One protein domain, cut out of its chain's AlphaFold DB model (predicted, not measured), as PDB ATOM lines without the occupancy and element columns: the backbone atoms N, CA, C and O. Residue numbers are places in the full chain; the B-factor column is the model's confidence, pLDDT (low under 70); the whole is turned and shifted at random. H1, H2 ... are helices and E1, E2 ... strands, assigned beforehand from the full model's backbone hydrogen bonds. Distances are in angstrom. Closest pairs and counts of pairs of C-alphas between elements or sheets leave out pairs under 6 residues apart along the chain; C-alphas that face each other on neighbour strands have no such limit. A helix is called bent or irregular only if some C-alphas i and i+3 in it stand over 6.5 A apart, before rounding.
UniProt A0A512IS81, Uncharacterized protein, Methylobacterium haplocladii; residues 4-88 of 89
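This is residues 4 to 88 of the 89 residues of an uncharacterized protein of Methylobacterium haplocladii (UniProt A0A512IS81). A twisted wall of three bent strands, E1, E2 and E3, has two helices on one face: short H1 by E3, and long H2, which packs on the sheet with its residues 62 to 74. The other part of H2 runs on past the sheet, and residues 75 to 88 stick out as a free arm that makes the length of the whole. The printed part has 85 residues, with three named strands followed by two named helices, in the order E1 E2 E3 H1 H2. The sheet runs E1, E2, E3, antiparallel throughout, and the class is mixed, helices and strands. The whole is loose and elongated, with a radius of gyration of the C-alphas of 15.3 A and spans of 52 by 27 by 19 A.

E1, residues 4 to 14, and E2, residues 20 to 31, form an antiparallel hairpin, with 155 degrees between their directions; N 6 and O 28 are 2.8 A apart, within hydrogen-bond range. E2 and E3, residues 35 to 43, form a second antiparallel hairpin at 145 degrees, with N 25 and O 42 at 2.7 A, within hydrogen-bond range. The three strands are a meander, each the antiparallel neighbour of the one before; E2 is the inner strand. E1 bends by 64 degrees at residue 11, E2 by 55 degrees at residue 25 and E3 by 58 degrees at residue 39. H1, residues 52 to 57, is on the sheet at a height over the sheet of 5.9 A, beside the strands and over none of them. Its closest C-alpha pair with E3 is Ala 41 and Leu 53, 6.4 A apart, and it is near E1. H2, residues 62 to 86, is on the same face as H1, and sheet and helices make two layers, helices on one face of a sheet. The closest C-alphas of E1 and H2 are those of Phe 6 and Ala 70, 6.7 A apart; those of E3 and H2 are Ile 36 and Lys 63, also 6.7 A. H1 and H2 are close but not clearly touching, with the C-alphas of Ile 56 and Leu 62 the closest at 7.5 A, and about perpendicular at 75 degrees. In H1 and H2 every O i to N i+4 pair is within hydrogen-bond range.

E1 begins at C-alpha 4, (-35.088, 36.966, 6.954), and measures 27.5 A from first to last C-alpha. E2 measures 31.3 A, E3 23.1 A and H1 8.6 A. H2 measures 35.8 A, from C-alpha 62 at (-49.430, 31.176, 14.833) to C-alpha 86 at (-39.664, 58.670, -5.834).

The two C-alphas farthest apart are those of Ala 16 and Ala 88, 53.9 A. Without residues 75 to 88, which stand free, the body of 71 residues spans 36 by 20 by 19 A. The printed part has no cut; the link from E3 to H1 is short, the other links are tight, and no link is long. Mean pLDDT of the printed part is 75.8, with residues 13 to 20, 45 to 47, 50 to 51 and 80 to 88 of this model under 70.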
ATOM      1  N   HIS A   4     -34.672  35.620   6.580       81.94
ATOM      2  CA  HIS A   4     -35.088  36.966   6.954       81.94
ATOM      3  C   HIS A   4     -35.600  36.988   8.388       81.94
ATOM      4  O   HIS A   4     -36.602  36.345   8.693       81.94
ATOM      5  N   THR A   5     -34.953  37.784   9.237       87.31
ATOM      6  CA  THR A   5     -35.381  37.986  10.621       87.31
ATOM      7  C   THR A   5     -36.454  39.065  10.708       87.31
ATOM      8  O   THR A   5     -36.306  40.180  10.190       87.31
ATOM      9  N   PHE A   6     -37.531  38.743  11.415       84.62
ATOM     10  CA  PHE A   6     -38.641  39.636  11.702       84.62
ATOM     11  C   PHE A   6     -38.871  39.734  13.203       84.62
ATOM     12  O   PHE A   6     -38.620  38.806  13.973       84.62
ATOM     13  N   LYS A   7     -39.378  40.893  13.614       86.25
ATOM     14  CA  LYS A   7     -39.782  41.166  14.986       86.25
ATOM     15  C   LYS A   7     -41.202  41.700  14.960       86.25
ATOM     16  O   LYS A   7     -41.453  42.723  14.333       86.25
ATOM     17  N   THR A   8     -42.122  41.007  15.616       84.81
ATOM     18  CA  THR A   8     -43.539  41.385  15.645       84.81
ATOM     19  C   THR A   8     -44.073  41.373  17.064       84.81
ATOM     20  O   THR A   8     -43.637  40.579  17.895       84.81
ATOM     21  N   GLN A   9     -45.045  42.239  17.327       84.75
ATOM     22  CA  GLN A   9     -45.834  42.198  18.549       84.75
ATOM     23  C   GLN A   9     -47.187  41.546  18.245       84.75
ATOM     24  O   GLN A   9     -47.874  41.957  17.307       84.75
ATOM     25  N   LEU A  10     -47.553  40.519  19.007       80.69
ATOM     26  CA  LEU A  10     -48.819  39.795  18.891       80.69
ATOM     27  C   LEU A  10     -49.487  39.697  20.260       80.69
ATOM     28  O   LEU A  10     -48.824  39.437  21.258       80.69
ATOM     29  N   LYS A  11     -50.809  39.876  20.305       79.00
ATOM     30  CA  LYS A  11     -51.608  39.617  21.506       79.00
ATOM     31  C   LYS A  11     -52.140  38.200  21.418       79.00
ATOM     32  O   LYS A  11     -53.041  37.944  20.626       79.00
ATOM     33  N   LEU A  12     -51.603  37.297  22.226       73.56
ATOM     34  CA  LEU A  12     -52.082  35.919  22.291       73.56
ATOM     35  C   LEU A  12     -52.746  35.682  23.648       73.56
ATOM     36  O   LEU A  12     -52.200  36.026  24.696       73.56
ATOM     37  N   GLY A  13     -53.958  35.132  23.625       64.25
ATOM     38  CA  GLY A  13     -54.668  34.714  24.831       64.25
ATOM     39  C   GLY A  13     -54.287  33.283  25.191       64.25
ATOM     40  O   GLY A  13     -54.563  32.366  24.419       64.25
ATOM     41  N   PHE A  14     -53.681  33.083  26.363       65.00
ATOM     42  CA  PHE A  14     -53.358  31.754  26.888       65.00
ATOM     43  C   PHE A  14     -54.148  31.488  28.172       65.00
ATOM     44  O   PHE A  14     -54.178  32.332  29.065       65.00
ATOM     45  N   GLY A  15     -54.753  30.301  28.286       49.91
ATOM     46  CA  GLY A  15     -55.432  29.834  29.499       49.91
ATOM     47  C   GLY A  15     -56.799  29.196  29.236       49.91
ATOM     48  O   GLY A  15     -57.501  29.568  28.302       49.91
ATOM     49  N   ALA A  16     -57.189  28.243  30.087       45.50
ATOM     50  CA  ALA A  16     -58.496  27.569  30.075       45.50
ATOM     51  C   ALA A  16     -59.582  28.356  30.854       45.50
ATOM     52  O   ALA A  16     -60.382  27.779  31.585       45.50
ATOM     53  N   GLY A  17     -59.578  29.687  30.738       49.78
ATOM     54  CA  GLY A  17     -60.460  30.629  31.447       49.78
ATOM     55  C   GLY A  17     -60.620  31.925  30.638       49.78
ATOM     56  O   GLY A  17     -60.362  31.877  29.435       49.78
ATOM     57  N   PRO A  18     -61.018  33.081  31.218       48.47
ATOM     58  CA  PRO A  18     -61.008  34.346  30.480       48.47
ATOM     59  C   PRO A  18     -59.568  34.621  30.036       48.47
ATOM     60  O   PRO A  18     -58.729  35.005  30.846       48.47
ATOM     61  N   ALA A  19     -59.263  34.308  28.776       59.72
ATOM     62  CA  ALA A  19     -57.912  34.317  28.246       59.72
ATOM     63  C   ALA A  19     -57.386  35.749  28.318       59.72
ATOM     64  O   ALA A  19     -57.789  36.603  27.529       59.72
ATOM     65  N   ILE A  20     -56.531  36.029  29.302       62.72
ATOM     66  CA  ILE A  20     -55.919  37.345  29.442       62.72
ATOM     67  C   ILE A  20     -55.001  37.504  28.227       62.72
ATOM     68  O   ILE A  20     -54.075  36.701  28.070       62.72
ATOM     69  N   PRO A  21     -55.261  38.472  27.332       70.75
ATOM     70  CA  PRO A  21     -54.413  38.674  26.172       70.75
ATOM     71  C   PRO A  21     -53.043  39.142  26.658       70.75
ATOM     72  O   PRO A  21     -52.925  40.170  27.325       70.75
ATOM     73  N   VAL A  22     -52.007  38.379  26.326       73.94
ATOM     74  CA  VAL A  22     -50.621  38.724  26.631       73.94
ATOM     75  C   VAL A  22     -50.009  39.343  25.388       73.94
ATOM     76  O   VAL A  22     -49.977  38.717  24.327       73.94
ATOM     77  N   ASP A  23     -49.513  40.572  25.517       82.50
ATOM     78  CA  ASP A  23     -48.690  41.200  24.489       82.50
ATOM     79  C   ASP A  23     -47.325  40.512  24.447       82.50
ATOM     80  O   ASP A  23     -46.498  40.684  25.346       82.50
ATOM     81  N   LEU A  24     -47.087  39.742  23.393       82.50
ATOM     82  CA  LEU A  24     -45.847  39.035  23.132       82.50
ATOM     83  C   LEU A  24     -45.056  39.724  22.033       82.50
ATOM     84  O   LEU A  24     -45.566  40.015  20.955       82.50
ATOM     85  N   LEU A  25     -43.774  39.916  22.298       86.38
ATOM     86  CA  LEU A  25     -42.772  40.320  21.338       86.38
ATOM     87  C   LEU A  25     -42.056  39.071  20.831       86.38
ATOM     88  O   LEU A  25     -41.317  38.424  21.571       86.38
ATOM     89  N   LEU A  26     -42.297  38.732  19.572       86.56
ATOM     90  CA  LEU A  26     -41.756  37.549  18.918       86.56
ATOM     91  C   LEU A  26     -40.670  37.972  17.934       86.56
ATOM     92  O   LEU A  26     -40.902  38.831  17.080       86.56
ATOM     93  N   THR A  27     -39.503  37.347  18.050       88.12
ATOM     94  CA  THR A  27     -38.435  37.418  17.050       88.12
ATOM     95  C   THR A  27     -38.356  36.063  16.374       88.12
ATOM     96  O   THR A  27     -38.238  35.048  17.063       88.12
ATOM     97  N   TYR A  28     -38.450  36.043  15.053       88.81
ATOM     98  CA  TYR A  28     -38.486  34.815  14.276       88.81
ATOM     99  C   TYR A  28     -37.804  35.013  12.931       88.81
ATOM    100  O   TYR A  28     -37.797  36.114  12.376       88.81
ATOM    101  N   ASP A  29     -37.262  33.926  12.414       89.25
ATOM    102  CA  ASP A  29     -36.709  33.841  11.080       89.25
ATOM    103  C   ASP A  29     -37.726  33.205  10.145       89.25
ATOM    104  O   ASP A  29     -38.453  32.288  10.523       89.25
ATOM    105  N   VAL A  30     -37.789  33.713   8.918       86.25
ATOM    106  CA  VAL A  30     -38.545  33.097   7.831       86.25
ATOM    107  C   VAL A  30     -37.555  32.543   6.818       86.25
ATOM    108  O   VAL A  30     -36.786  33.309   6.226       86.25
ATOM    109  N   VAL A  31     -37.599  31.229   6.607       84.44
ATOM    110  CA  VAL A  31     -36.783  30.515   5.621       84.44
ATOM    111  C   VAL A  31     -37.650  30.227   4.396       84.44
ATOM    112  O   VAL A  31     -38.749  29.673   4.493       84.44
ATOM    113  N   ASP A  32     -37.200  30.711   3.236       77.69
ATOM    114  CA  ASP A  32     -37.851  30.533   1.928       77.69
ATOM    115  C   ASP A  32     -39.358  30.894   1.887       77.69
ATOM    116  O   ASP A  32     -40.124  30.412   1.052       77.69
ATOM    117  N   GLY A  33     -39.814  31.770   2.790       73.94
ATOM    118  CA  GLY A  33     -41.186  32.292   2.813       73.94
ATOM    119  C   GLY A  33     -42.271  31.312   3.280       73.94
ATOM    120  O   GLY A  33     -43.457  31.639   3.164       73.94
ATOM    121  N   THR A  34     -41.891  30.135   3.782       78.00
ATOM    122  CA  THR A  34     -42.829  29.077   4.207       78.00
ATOM    123  C   THR A  34     -42.496  28.494   5.573       78.00
ATOM    124  O   THR A  34     -43.410  28.129   6.315       78.00
ATOM    125  N   GLU A  35     -41.218  28.455   5.929       84.44
ATOM    126  CA  GLU A  35     -40.754  27.942   7.207       84.44
ATOM    127  C   GLU A  35     -40.483  29.097   8.172       84.44
ATOM    128  O   GLU A  35     -40.040  30.172   7.763       84.44
ATOM    129  N   ILE A  36     -40.834  28.894   9.443       85.44
ATOM    130  CA  ILE A  36     -40.660  29.880  10.507       85.44
ATOM    131  C   ILE A  36     -39.938  29.226  11.670       85.44
ATOM    132  O   ILE A  36     -40.471  28.275  12.251       85.44
ATOM    133  N   ASP A  37     -38.828  29.836  12.063       86.38
ATOM    134  CA  ASP A  37     -38.076  29.497  13.261       86.38
ATOM    135  C   ASP A  37     -38.218  30.618  14.288       86.38
ATOM    136  O   ASP A  37     -37.775  31.746  14.077       86.38
ATOM    137  N   ILE A  38     -38.870  30.336  15.418       84.75
ATOM    138  CA  ILE A  38     -39.022  31.318  16.495       84.75
ATOM    139  C   ILE A  38     -37.719  31.355  17.294       84.75
ATOM    140  O   ILE A  38     -37.382  30.411  17.999       84.75
ATOM    141  N   LEU A  39     -37.001  32.474  17.216       84.50
ATOM    142  CA  LEU A  39     -35.745  32.675  17.938       84.50
ATOM    143  C   LEU A  39     -35.986  33.059  19.399       84.50
ATOM    144  O   LEU A  39     -35.246  32.660  20.295       84.50
ATOM    145  N   SER A  40     -37.001  33.890  19.646       83.19
ATOM    146  CA  SER A  40     -37.319  34.368  20.992       83.19
ATOM    147  C   SER A  40     -38.770  34.820  21.099       83.19
ATOM    148  O   SER A  40     -39.316  35.395  20.155       83.19
ATOM    149  N   ALA A  41     -39.352  34.640  22.281       81.19
ATOM    150  CA  ALA A  41     -40.609  35.249  22.680       81.19
ATOM    151  C   ALA A  41     -40.391  35.979  24.009       81.19
ATOM    152  O   ALA A  41     -39.851  35.390  24.945       81.19
ATOM    153  N   THR A  42     -40.830  37.233  24.101       80.50
ATOM    154  CA  THR A  42     -40.769  38.043  25.326       80.50
ATOM    155  C   THR A  42     -42.149  38.623  25.607       80.50
ATOM    156  O   THR A  42     -42.709  39.287  24.744       80.50
ATOM    157  N   ALA A  43     -42.716  38.409  26.794       80.81
ATOM    158  CA  ALA A  43     -43.944  39.094  27.179       80.81
ATOM    159  C   ALA A  43     -43.629  40.533  27.596       80.81
ATOM    160  O   ALA A  43     -42.624  40.821  28.249       80.81
ATOM    161  N   THR A  44     -44.489  41.453  27.187       74.56
ATOM    162  CA  THR A  44     -44.336  42.874  27.480       74.56
ATOM    163  C   THR A  44     -44.936  43.138  28.860       74.56
ATOM    164  O   THR A  44     -46.132  42.953  29.055       74.56
ATOM    165  N   GLY A  45     -44.112  43.537  29.830       69.12
ATOM    166  CA  GLY A  45     -44.566  43.900  31.182       69.12
ATOM    167  C   GLY A  45     -44.471  42.803  32.248       69.12
ATOM    168  O   GLY A  45     -44.544  43.132  33.426       69.12
ATOM    169  N   SER A  46     -44.224  41.546  31.868       64.00
ATOM    170  CA  SER A  46     -43.971  40.439  32.803       64.00
ATOM    171  C   SER A  46     -43.024  39.414  32.175       64.00
ATOM    172  O   SER A  46     -43.096  39.196  30.965       64.00
ATOM    173  N   PRO A  47     -42.151  38.752  32.953       66.31
ATOM    174  CA  PRO A  47     -41.348  37.650  32.438       66.31
ATOM    175  C   PRO A  47     -42.252  36.506  31.960       66.31
ATOM    176  O   PRO A  47     -43.236  36.153  32.610       66.31
ATOM    177  N   LEU A  48     -41.904  35.922  30.812       70.44
ATOM    178  CA  LEU A  48     -42.590  34.752  30.271       70.44
ATOM    179  C   LEU A  48     -42.362  33.541  31.189       70.44
ATOM    180  O   LEU A  48     -41.206  33.223  31.476       70.44
ATOM    181  N   PRO A  49     -43.420  32.833  31.624       70.75
ATOM    182  CA  PRO A  49     -43.260  31.593  32.368       70.75
ATOM    183  C   PRO A  49     -42.468  30.564  31.558       70.75
ATOM    184  O   PRO A  49     -42.686  30.401  30.351       70.75
ATOM    185  N   ALA A  50     -41.590  29.820  32.231       66.94
ATOM    186  CA  ALA A  50     -40.930  28.667  31.635       66.94
ATOM    187  C   ALA A  50     -42.002  27.686  31.122       66.94
ATOM    188  O   ALA A  50     -42.830  27.203  31.888       66.94
ATOM    189  N   GLY A  51     -42.029  27.448  29.807       69.06
ATOM    190  CA  GLY A  51     -43.023  26.595  29.141       69.06
ATOM    191  C   GLY A  51     -44.064  27.333  28.293       69.06
ATOM    192  O   GLY A  51     -44.641  26.716  27.400       69.06
ATOM    193  N   MET A  52     -44.250  28.650  28.461       74.81
ATOM    194  CA  MET A  52     -45.148  29.399  27.568       74.81
ATOM    195  C   MET A  52     -44.611  29.467  26.135       74.81
ATOM    196  O   MET A  52     -45.400  29.466  25.202       74.81
ATOM    197  N   LEU A  53     -43.286  29.481  25.948       75.81
ATOM    198  CA  LEU A  53     -42.666  29.488  24.617       75.81
ATOM    199  C   LEU A  53     -43.088  28.258  23.800       75.81
ATOM    200  O   LEU A  53     -43.468  28.378  22.642       75.81
ATOM    201  N   ARG A  54     -43.181  27.098  24.459       79.06
ATOM    202  CA  ARG A  54     -43.688  25.865  23.851       79.06
ATOM    203  C   ARG A  54     -45.191  25.925  23.564       79.06
ATOM    204  O   ARG A  54     -45.641  25.386  22.562       79.06
ATOM    205  N   LEU A  55     -45.980  26.588  24.413       78.12
ATOM    206  CA  LEU A  55     -47.408  26.822  24.143       78.12
ATOM    207  C   LEU A  55     -47.626  27.785  22.971       78.12
ATOM    208  O   LEU A  55     -48.555  27.586  22.196       78.12
ATOM    209  N   ILE A  56     -46.767  28.797  22.832       78.25
ATOM    210  CA  ILE A  56     -46.743  29.715  21.693       78.25
ATOM    211  C   ILE A  56     -46.449  28.921  20.417       78.25
ATOM    212  O   ILE A  56     -47.234  28.976  19.481       78.25
ATOM    213  N   GLU A  57     -45.386  28.114  20.391       80.25
ATOM    214  CA  GLU A  57     -45.037  27.272  19.231       80.25
ATOM    215  C   GLU A  57     -46.153  26.302  18.819       80.25
ATOM    216  O   GLU A  57     -46.332  26.025  17.631       80.25
ATOM    217  N   LEU A  58     -46.918  25.800  19.793       82.75
ATOM    218  CA  LEU A  58     -48.058  24.910  19.576       82.75
ATOM    219  C   LEU A  58     -49.366  25.653  19.263       82.75
ATOM    220  O   LEU A  58     -50.383  25.001  19.018       82.75
ATOM    221  N   TYR A  59     -49.373  26.990  19.273       81.25
ATOM    222  CA  TYR A  59     -50.588  27.763  19.054       81.25
ATOM    223  C   TYR A  59     -51.090  27.579  17.610       81.25
ATOM    224  O   TYR A  59     -50.372  27.890  16.648       81.25
ATOM    225  N   PRO A  60     -52.326  27.080  17.424       79.00
ATOM    226  CA  PRO A  60     -52.860  26.816  16.099       79.00
ATOM    227  C   PRO A  60     -53.010  28.128  15.329       79.00
ATOM    228  O   PRO A  60     -53.637  29.075  15.790       79.00
ATOM    229  N   GLY A  61     -52.426  28.184  14.134       82.06
ATOM    230  CA  GLY A  61     -52.476  29.372  13.284       82.06
ATOM    231  C   GLY A  61     -51.382  30.407  13.550       82.06
ATOM    232  O   GLY A  61     -51.243  31.309  12.727       82.06
ATOM    233  N   LEU A  62     -50.538  30.244  14.583       84.75
ATOM    234  CA  LEU A  62     -49.430  31.176  14.833       84.75
ATOM    235  C   LEU A  62     -48.504  31.285  13.622       84.75
ATOM    236  O   LEU A  62     -48.194  32.386  13.184       84.75
ATOM    237  N   LYS A  63     -48.094  30.151  13.039       84.06
ATOM    238  CA  LYS A  63     -47.238  30.154  11.841       84.06
ATOM    239  C   LYS A  63     -47.885  30.927  10.689       84.06
ATOM    240  O   LYS A  63     -47.233  31.759  10.070       84.06
ATOM    241  N   SER A  64     -49.173  30.710  10.433       85.44
ATOM    242  CA  SER A  64     -49.908  31.427   9.382       85.44
ATOM    243  C   SER A  64     -49.988  32.931   9.654       85.44
ATOM    244  O   SER A  64     -49.833  33.728   8.730       85.44
ATOM    245  N   GLU A  65     -50.188  33.329  10.910       86.25
ATOM    246  CA  GLU A  65     -50.233  34.732  11.323       86.25
ATOM    247  C   GLU A  65     -48.858  35.406  11.214       86.25
ATOM    248  O   GLU A  65     -48.748  36.503  10.665       86.25
ATOM    249  N   LEU A  66     -47.792  34.724  11.644       86.25
ATOM    250  CA  LEU A  66     -46.410  35.178  11.484       86.25
ATOM    251  C   LEU A  66     -46.028  35.308  10.003       86.25
ATOM    252  O   LEU A  66     -45.459  36.324   9.614       86.25
ATOM    253  N   LEU A  67     -46.413  34.357   9.143       86.00
ATOM    254  CA  LEU A  67     -46.209  34.475   7.693       86.00
ATOM    255  C   LEU A  67     -46.978  35.664   7.108       86.00
ATOM    256  O   LEU A  67     -46.440  36.393   6.273       86.00
ATOM    257  N   ALA A  68     -48.227  35.883   7.528       86.88
ATOM    258  CA  ALA A  68     -49.022  37.020   7.074       86.88
ATOM    259  C   ALA A  68     -48.380  38.356   7.486       86.88
ATOM    260  O   ALA A  68     -48.265  39.259   6.655       86.88
ATOM    261  N   LYS A  69     -47.891  38.455   8.729       86.56
ATOM    262  CA  LYS A  69     -47.153  39.620   9.233       86.56
ATOM    263  C   LYS A  69     -45.845  39.837   8.483       86.56
ATOM    264  O   LYS A  69     -45.620  40.941   8.005       86.56
ATOM    265  N   ALA A  70     -45.027  38.802   8.297       85.88
ATOM    266  CA  ALA A  70     -43.777  38.894   7.543       85.88
ATOM    267  C   ALA A  70     -44.006  39.355   6.094       85.88
ATOM    268  O   ALA A  70     -43.255  40.181   5.574       85.88
ATOM    269  N   ARG A  71     -45.079  38.876   5.447       84.94
ATOM    270  CA  ARG A  71     -45.479  39.339   4.108       84.94
ATOM    271  C   ARG A  71     -45.882  40.812   4.108       84.94
ATOM    272  O   ARG A  71     -45.453  41.535   3.213       84.94
ATOM    273  N   GLN A  72     -46.674  41.259   5.084       84.94
ATOM    274  CA  GLN A  72     -47.032  42.676   5.230       84.94
ATOM    275  C   GLN A  72     -45.786  43.543   5.433       84.94
ATOM    276  O   GLN A  72     -45.599  44.510   4.702       84.94
ATOM    277  N   ASP A  73     -44.885  43.135   6.325       82.75
ATOM    278  CA  ASP A  73     -43.629  43.832   6.609       82.75
ATOM    279  C   ASP A  73     -42.735  43.929   5.361       82.75
ATOM    280  O   ASP A  73     -42.161  44.977   5.063       82.75
ATOM    281  N   ALA A  74     -42.640  42.848   4.580       80.38
ATOM    282  CA  ALA A  74     -41.897  42.834   3.322       80.38
ATOM    283  C   ALA A  74     -42.516  43.775   2.272       80.38
ATOM    284  O   ALA A  74     -41.790  44.486   1.569       80.38
ATOM    285  N   VAL A  75     -43.850  43.817   2.176       81.62
ATOM    286  CA  VAL A  75     -44.576  44.743   1.292       81.62
ATOM    287  C   VAL A  75     -44.360  46.192   1.729       81.62
ATOM    288  O   VAL A  75     -44.057  47.036   0.883       81.62
ATOM    289  N   ASP A  76     -44.453  46.484   3.025       77.94
ATOM    290  CA  ASP A  76     -44.259  47.829   3.567       77.94
ATOM    291  C   ASP A  76     -42.820  48.317   3.389       77.94
ATOM    292  O   ASP A  76     -42.609  49.450   2.947       77.94
ATOM    293  N   ARG A  77     -41.818  47.454   3.613       73.38
ATOM    294  CA  ARG A  77     -40.413  47.770   3.303       73.38
ATOM    295  C   ARG A  77     -40.240  48.098   1.826       73.38
ATOM    296  O   ARG A  77     -39.674  49.139   1.501       73.38
ATOM    297  N   ARG A  78     -40.800  47.279   0.929       71.81
ATOM    298  CA  ARG A  78     -40.744  47.526  -0.520       71.81
ATOM    299  C   ARG A  78     -41.415  48.848  -0.898       71.81
ATOM    300  O   ARG A  78     -40.880  49.600  -1.711       71.81
ATOM    301  N   ARG A  79     -42.562  49.165  -0.292       70.81
ATOM    302  CA  ARG A  79     -43.300  50.415  -0.532       70.81
ATOM    303  C   ARG A  79     -42.545  51.641  -0.017       70.81
ATOM    304  O   ARG A  79     -42.558  52.679  -0.678       70.81
ATOM    305  N   SER A  80     -41.873  51.515   1.125       65.44
ATOM    306  CA  SER A  80     -41.000  52.547   1.686       65.44
ATOM    307  C   SER A  80     -39.810  52.834   0.766       65.44
ATOM    308  O   SER A  80     -39.579  53.988   0.416       65.44
ATOM    309  N   THR A  81     -39.125  51.801   0.261       63.84
ATOM    310  CA  THR A  81     -38.018  51.967  -0.697       63.84
ATOM    311  C   THR A  81     -38.464  52.676  -1.975       63.84
ATOM    312  O   THR A  81     -37.788  53.594  -2.434       63.84
ATOM    313  N   VAL A  82     -39.627  52.310  -2.526       64.44
ATOM    314  CA  VAL A  82     -40.184  52.970  -3.721       64.44
ATOM    315  C   VAL A  82     -40.524  54.438  -3.447       64.44
ATOM    316  O   VAL A  82     -40.228  55.290  -4.280       64.44
ATOM    317  N   ARG A  83     -41.090  54.770  -2.276       61.41
ATOM    318  CA  ARG A  83     -41.351  56.170  -1.890       61.41
ATOM    319  C   ARG A  83     -40.068  56.977  -1.699       61.41
ATOM    320  O   ARG A  83     -40.037  58.137  -2.095       61.41
ATOM    321  N   SER A  84     -39.029  56.384  -1.121       60.16
ATOM    322  CA  SER A  84     -37.734  57.046  -0.938       60.16
ATOM    323  C   SER A  84     -37.040  57.315  -2.274       60.16
ATOM    324  O   SER A  84     -36.484  58.391  -2.455       60.16
ATOM    325  N   LEU A  85     -37.145  56.392  -3.234       59.16
ATOM    326  CA  LEU A  85     -36.659  56.600  -4.602       59.16
ATOM    327  C   LEU A  85     -37.468  57.670  -5.346       59.16
ATOM    328  O   LEU A  85     -36.885  58.522  -6.003       59.16
ATOM    329  N   ALA A  86     -38.795  57.682  -5.192       58.69
ATOM    330  CA  ALA A  86     -39.664  58.670  -5.834       58.69
ATOM    331  C   ALA A  86     -39.510  60.099  -5.279       58.69
ATOM    332  O   ALA A  86     -39.943  61.044  -5.926       58.69
ATOM    333  N   ARG A  87     -38.928  60.271  -4.084       53.22
ATOM    334  CA  ARG A  87     -38.656  61.590  -3.480       53.22
ATOM    335  C   ARG A  87     -37.225  62.085  -3.727       53.22
ATOM    336  O   ARG A  87     -36.921  63.224  -3.390       53.22
ATOM    337  N   ALA A  88     -36.357  61.225  -4.257       46.84
ATOM    338  CA  ALA A  88     -34.966  61.537  -4.575       46.84
ATOM    339  C   ALA A  88     -34.732  61.807  -6.077       46.84
ATOM    340  O   ALA A  88     -33.587  62.030  -6.464       46.84
TER     341      ALA A  88